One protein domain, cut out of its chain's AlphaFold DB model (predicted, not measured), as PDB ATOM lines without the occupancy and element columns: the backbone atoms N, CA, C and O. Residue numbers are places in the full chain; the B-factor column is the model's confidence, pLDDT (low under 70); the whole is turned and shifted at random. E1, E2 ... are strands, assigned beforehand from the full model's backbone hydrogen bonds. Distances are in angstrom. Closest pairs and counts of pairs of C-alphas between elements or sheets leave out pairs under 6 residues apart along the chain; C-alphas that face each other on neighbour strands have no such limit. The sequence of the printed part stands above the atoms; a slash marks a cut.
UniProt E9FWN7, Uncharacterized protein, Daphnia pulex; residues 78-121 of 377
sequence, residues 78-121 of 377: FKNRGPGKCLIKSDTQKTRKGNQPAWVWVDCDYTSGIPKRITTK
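Overview. This is residues 78 to 121 of the 377 residues of an uncharacterized protein of Daphnia pulex (UniProt E9FWN7). One long, twisted hairpin of two bent strands, E1 then E2, makes the long axis; after E2 the chain folds back beside its end, at residues 116 to 117, and its tail runs off to one side. The printed part has 44 residues, no named helix and one antiparallel sheet, E1 - E2. It is all strand, though named strands hold 20 of the 44 residues. The whole is loose, radius of gyration of the C-alphas 12.5 A, and flat, 38 by 23 by 11 A.

Arrangement. Start at E1, residues 84 to 94, which bends by 82 degrees at residue 91. A short link of 6 residues leads to E2, residues 101 to 109, which bends by 60 degrees at residue 105. This hairpin is antiparallel, at 149 degrees; C-alphas 87 and 105 face each other at 4.6 A. Look for N 90 and O 102, 2.8 A apart, and N 84 and O 108, 3.0 A, within hydrogen-bond range. Residues 108 to 109 of E2 pair antiparallel with residues 116 to 117.

Along the chain. Find C-alpha 84 at (-23.957, -21.072, 54.657); from there E1 runs 23.7 A. E2 runs 22.3 A to C-alpha 109 at (-18.174, -21.699, 51.850).

Size, cuts and confidence. The C-alphas of Asn 80 and Lys 97 are farthest apart, 38.4 A. The printed part has no cut. Mean pLDDT of the printed part is 73.2; residues 78 to 82, 96 to 98, 100 and 120 to 121 are under 70.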
ATOM      1  N   PHE A  78     -14.210 -18.229  61.902       43.88
ATOM      2  CA  PHE A  78     -15.108 -19.222  61.295       43.88
ATOM      3  C   PHE A  78     -14.342 -20.361  60.596       43.88
ATOM      4  O   PHE A  78     -14.478 -20.559  59.393       43.88
ATOM      5  N   LYS A  79     -13.523 -21.121  61.330       39.72
ATOM      6  CA  LYS A  79     -12.927 -22.362  60.801       39.72
ATOM      7  C   LYS A  79     -13.935 -23.515  60.886       39.72
ATOM      8  O   LYS A  79     -14.686 -23.612  61.853       39.72
ATOM      9  N   ASN A  80     -13.917 -24.400  59.888       48.06
ATOM     10  CA  ASN A  80     -14.641 -25.680  59.855       48.06
ATOM     11  C   ASN A  80     -16.185 -25.602  59.909       48.06
ATOM     12  O   ASN A  80     -16.826 -26.559  60.340       48.06
ATOM     13  N   ARG A  81     -16.808 -24.508  59.447       53.44
ATOM     14  CA  ARG A  81     -18.249 -24.518  59.120       53.44
ATOM     15  C   ARG A  81     -18.442 -24.794  57.629       53.44
ATOM     16  O   ARG A  81     -17.692 -24.273  56.809       53.44
ATOM     17  N   GLY A  82     -19.430 -25.633  57.314       63.00
ATOM     18  CA  GLY A  82     -19.827 -25.965  55.944       63.00
ATOM     19  C   GLY A  82     -20.558 -24.814  55.230       63.00
ATOM     20  O   GLY A  82     -20.478 -23.665  55.676       63.00
ATOM     21  N   PRO A  83     -21.280 -25.097  54.129       79.94
ATOM     22  CA  PRO A  83     -21.943 -24.064  53.337       79.94
ATOM     23  C   PRO A  83     -22.986 -23.291  54.158       79.94
ATOM     24  O   PRO A  83     -23.779 -23.874  54.896       79.94
ATOM     25  N   GLY A  84     -23.003 -21.968  54.001       86.12
ATOM     26  CA  GLY A  84     -23.957 -21.072  54.657       86.12
ATOM     27  C   GLY A  84     -24.218 -19.810  53.836       86.12
ATOM     28  O   GLY A  84     -23.542 -19.549  52.846       86.12
ATOM     29  N   LYS A  85     -25.204 -18.998  54.229       81.56
ATOM     30  CA  LYS A  85     -25.506 -17.734  53.539       81.56
ATOM     31  C   LYS A  85     -24.585 -16.616  54.030       81.56
ATOM     32  O   LYS A  85     -24.524 -16.368  55.232       81.56
ATOM     33  N   CYS A  86     -23.945 -15.892  53.112       84.69
ATOM     34  CA  CYS A  86     -23.225 -14.657  53.423       84.69
ATOM     35  C   CYS A  86     -23.745 -13.465  52.609       84.69
ATOM     36  O   CYS A  86     -24.275 -13.617  51.506       84.69
ATOM     37  N   LEU A  87     -23.638 -12.269  53.191       85.44
ATOM     38  CA  LEU A  87     -24.102 -11.025  52.588       85.44
ATOM     39  C   LEU A  87     -22.946 -10.377  51.816       85.44
ATOM     40  O   LEU A  87     -21.964  -9.946  52.421       85.44
ATOM     41  N   ILE A  88     -23.061 -10.288  50.491       85.00
ATOM     42  CA  ILE A  88     -22.055  -9.648  49.633       85.00
ATOM     43  C   ILE A  88     -22.603  -8.372  48.998       85.00
ATOM     44  O   ILE A  88     -23.811  -8.225  48.797       85.00
ATOM     45  N   LYS A  89     -21.707  -7.449  48.646       85.00
ATOM     46  CA  LYS A  89     -22.046  -6.334  47.760       85.00
ATOM     47  C   LYS A  89     -22.218  -6.882  46.341       85.00
ATOM     48  O   LYS A  89     -21.355  -7.605  45.854       85.00
ATOM     49  N   SER A  90     -23.335  -6.563  45.698       82.12
ATOM     50  CA  SER A  90     -23.613  -6.912  44.308       82.12
ATOM     51  C   SER A  90     -23.227  -5.754  43.403       82.12
ATOM     52  O   SER A  90     -23.831  -4.689  43.486       82.12
ATOM     53  N   ASP A  91     -22.276  -5.975  42.500       75.06
ATOM     54  CA  ASP A  91     -21.902  -4.975  41.491       75.06
ATOM     55  C   ASP A  91     -22.965  -4.827  40.383       75.06
ATOM     56  O   ASP A  91     -22.998  -3.823  39.672       75.06
ATOM     57  N   THR A  92     -23.863  -5.812  40.249       73.19
ATOM     58  CA  THR A  92     -24.917  -5.851  39.222       73.19
ATOM     59  C   THR A  92     -26.267  -5.326  39.709       73.19
ATOM     60  O   THR A  92     -26.977  -4.684  38.935       73.19
ATOM     61  N   GLN A  93     -26.641  -5.544  40.975       70.44
ATOM     62  CA  GLN A  93     -27.837  -4.931  41.556       70.44
ATOM     63  C   GLN A  93     -27.506  -3.577  42.178       70.44
ATOM     64  O   GLN A  93     -26.650  -3.466  43.050       70.44
ATOM     65  N   LYS A  94     -28.252  -2.543  41.788       81.75
ATOM     66  CA  LYS A  94     -28.160  -1.200  42.373       81.75
ATOM     67  C   LYS A  94     -29.412  -0.872  43.172       81.75
ATOM     68  O   LYS A  94     -30.510  -1.318  42.841       81.75
ATOM     69  N   THR A  95     -29.266  -0.074  44.225       75.75
ATOM     70  CA  THR A  95     -30.427   0.351  45.022       75.75
ATOM     71  C   THR A  95     -31.292   1.362  44.256       75.75
ATOM     72  O   THR A  95     -30.778   2.186  43.504       75.75
ATOM     73  N   ARG A  96     -32.612   1.384  44.500       65.12
ATOM     74  CA  ARG A  96     -33.532   2.370  43.885       65.12
ATOM     75  C   ARG A  96     -33.267   3.836  44.277       65.12
ATOM     76  O   ARG A  96     -33.913   4.720  43.729       65.12
ATOM     77  N   LYS A  97     -32.377   4.114  45.242       53.44
ATOM     78  CA  LYS A  97     -32.172   5.454  45.837       53.44
ATOM     79  C   LYS A  97     -30.795   6.071  45.550       53.44
ATOM     80  O   LYS A  97     -30.315   6.909  46.306       53.44
ATOM     81  N   GLY A  98     -30.174   5.652  44.452       59.56
ATOM     82  CA  GLY A  98     -28.862   6.110  44.003       59.56
ATOM     83  C   GLY A  98     -28.019   4.933  43.521       59.56
ATOM     84  O   GLY A  98     -28.225   3.802  43.957       59.56
ATOM     85  N   ASN A  99     -27.052   5.215  42.643       73.62
ATOM     86  CA  ASN A  99     -26.218   4.251  41.902       73.62
ATOM     87  C   ASN A  99     -25.324   3.320  42.768       73.62
ATOM     88  O   ASN A  99     -24.406   2.695  42.240       73.62
ATOM     89  N   GLN A 100     -25.556   3.226  44.081       69.56
ATOM     90  CA  GLN A 100     -24.787   2.378  44.986       69.56
ATOM     91  C   GLN A 100     -25.111   0.882  44.805       69.56
ATOM     92  O   GLN A 100     -26.277   0.540  44.566       69.56
ATOM     93  N   PRO A 101     -24.111  -0.010  44.976       76.50
ATOM     94  CA  PRO A 101     -24.303  -1.450  44.847       76.50
ATOM     95  C   PRO A 101     -25.122  -1.988  46.027       76.50
ATOM     96  O   PRO A 101     -24.869  -1.630  47.183       76.50
ATOM     97  N   ALA A 102     -26.113  -2.825  45.731       76.19
ATOM     98  CA  ALA A 102     -27.017  -3.418  46.708       76.19
ATOM     99  C   ALA A 102     -26.353  -4.589  47.448       76.19
ATOM    100  O   ALA A 102     -25.445  -5.234  46.931       76.19
ATOM    101  N   TRP A 103     -26.823  -4.890  48.657       81.75
ATOM    102  CA  TRP A 103     -26.381  -6.066  49.408       81.75
ATOM    103  C   TRP A 103     -27.293  -7.255  49.106       81.75
ATOM    104  O   TRP A 103     -28.516  -7.122  49.181       81.75
ATOM    105  N   VAL A 104     -26.703  -8.402  48.777       85.44
ATOM    106  CA  VAL A 104     -27.423  -9.628  48.403       85.44
ATOM    107  C   VAL A 104     -26.920 -10.823  49.203       85.44
ATOM    108  O   VAL A 104     -25.727 -10.949  49.479       85.44
ATOM    109  N   TRP A 105     -27.841 -11.715  49.562       84.06
ATOM    110  CA  TRP A 105     -27.516 -13.006  50.160       84.06
ATOM    111  C   TRP A 105     -27.077 -13.986  49.078       84.06
ATOM    112  O   TRP A 105     -27.798 -14.189  48.101       84.06
ATOM    113  N   VAL A 106     -25.924 -14.623  49.264       87.81
ATOM    114  CA  VAL A 106     -25.443 -15.713  48.406       87.81
ATOM    115  C   VAL A 106     -24.938 -16.873  49.255       87.81
ATOM    116  O   VAL A 106     -24.640 -16.703  50.436       87.81
ATOM    117  N   ASP A 107     -24.856 -18.057  48.660       86.88
ATOM    118  CA  ASP A 107     -24.228 -19.216  49.289       86.88
ATOM    119  C   ASP A 107     -22.707 -19.055  49.305       86.88
ATOM    120  O   ASP A 107     -22.083 -18.689  48.302       86.88
ATOM    121  N   CYS A 108     -22.118 -19.296  50.470       88.38
ATOM    122  CA  CYS A 108     -20.713 -19.083  50.762       88.38
ATOM    123  C   CYS A 108     -20.150 -20.280  51.529       88.38
ATOM    124  O   CYS A 108     -20.773 -20.796  52.458       88.38
ATOM    125  N   ASP A 109     -18.956 -20.702  51.139       84.06
ATOM    126  CA  ASP A 109     -18.174 -21.699  51.850       84.06
ATOM    127  C   ASP A 109     -17.252 -21.003  52.860       84.06
ATOM    128  O   ASP A 109     -16.587 -20.011  52.541       84.06
ATOM    129  N   TYR A 110     -17.232 -21.532  54.082       83.12
ATOM    130  CA  TYR A 110     -16.457 -21.041  55.217       83.12
ATOM    131  C   TYR A 110     -15.298 -21.977  55.596       83.12
ATOM    132  O   TYR A 110     -14.527 -21.636  56.494       83.12
ATOM    133  N   THR A 111     -15.099 -23.105  54.900       75.75
ATOM    134  CA  THR A 111     -13.986 -24.050  55.146       75.75
ATOM    135  C   THR A 111     -12.622 -23.360  55.260       75.75
ATOM    136  O   THR A 111     -11.821 -23.696  56.130       75.75
ATOM    137  N   SER A 112     -12.373 -22.341  54.429       72.38
ATOM    138  CA  SER A 112     -11.106 -21.598  54.398       72.38
ATOM    139  C   SER A 112     -10.962 -20.478  55.443       72.38
ATOM    140  O   SER A 112      -9.963 -19.760  55.430       72.38
ATOM    141  N   GLY A 113     -11.943 -20.279  56.333       71.94
ATOM    142  CA  GLY A 113     -11.966 -19.183  57.314       71.94
ATOM    143  C   GLY A 113     -12.278 -17.796  56.732       71.94
ATOM    144  O   GLY A 113     -12.514 -16.856  57.488       71.94
ATOM    145  N   ILE A 114     -12.322 -17.669  55.404       71.38
ATOM    146  CA  ILE A 114     -12.789 -16.496  54.658       71.38
ATOM    147  C   ILE A 114     -14.005 -16.946  53.833       71.38
ATOM    148  O   ILE A 114     -13.897 -17.972  53.156       71.38
ATOM    149  N   PRO A 115     -15.143 -16.221  53.857       73.69
ATOM    150  CA  PRO A 115     -16.320 -16.589  53.076       73.69
ATOM    151  C   PRO A 115     -16.025 -16.505  51.574       73.69
ATOM    152  O   PRO A 115     -15.801 -15.421  51.030       73.69
ATOM    153  N   LYS A 116     -16.050 -17.651  50.889       80.00
ATOM    154  CA  LYS A 116     -15.896 -17.748  49.430       80.00
ATOM    155  C   LYS A 116     -17.245 -18.036  48.789       80.00
ATOM    156  O   LYS A 116     -17.908 -18.994  49.170       80.00
ATOM    157  N   ARG A 117     -17.654 -17.241  47.799       82.00
ATOM    158  CA  ARG A 117     -18.929 -17.437  47.093       82.00
ATOM    159  C   ARG A 117     -18.951 -18.790  46.372       82.00
ATOM    160  O   ARG A 117     -18.151 -19.018  45.464       82.00
ATOM    161  N   ILE A 118     -19.917 -19.637  46.714       81.00
ATOM    162  CA  ILE A 118     -20.177 -20.896  46.015       81.00
ATOM    163  C   ILE A 118     -20.805 -20.539  44.667       81.00
ATOM    164  O   ILE A 118     -21.936 -20.061  44.589       81.00
ATOM    165  N   THR A 119     -20.043 -20.715  43.590       72.94
ATOM    166  CA  THR A 119     -20.521 -20.429  42.235       72.94
ATOM    167  C   THR A 119     -21.087 -21.707  41.634       72.94
ATOM    168  O   THR A 119     -20.368 -22.484  41.016       72.94
ATOM    169  N   THR A 120     -22.392 -21.920  41.807       49.28
ATOM    170  CA  THR A 120     -23.153 -23.003  41.168       49.28
ATOM    171  C   THR A 120     -23.353 -22.736  39.672       49.28
ATOM    172  O   THR A 120     -24.450 -22.453  39.194       49.28
ATOM    173  N   LYS A 121     -22.265 -22.842  38.907       42.12
ATOM    174  CA  LYS A 121     -22.306 -23.136  37.472       42.12
ATOM    175  C   LYS A 121     -21.495 -24.411  37.238       42.12
ATOM    176  O   LYS A 121     -20.337 -24.433  37.652       42.12
TER     177      LYS A 121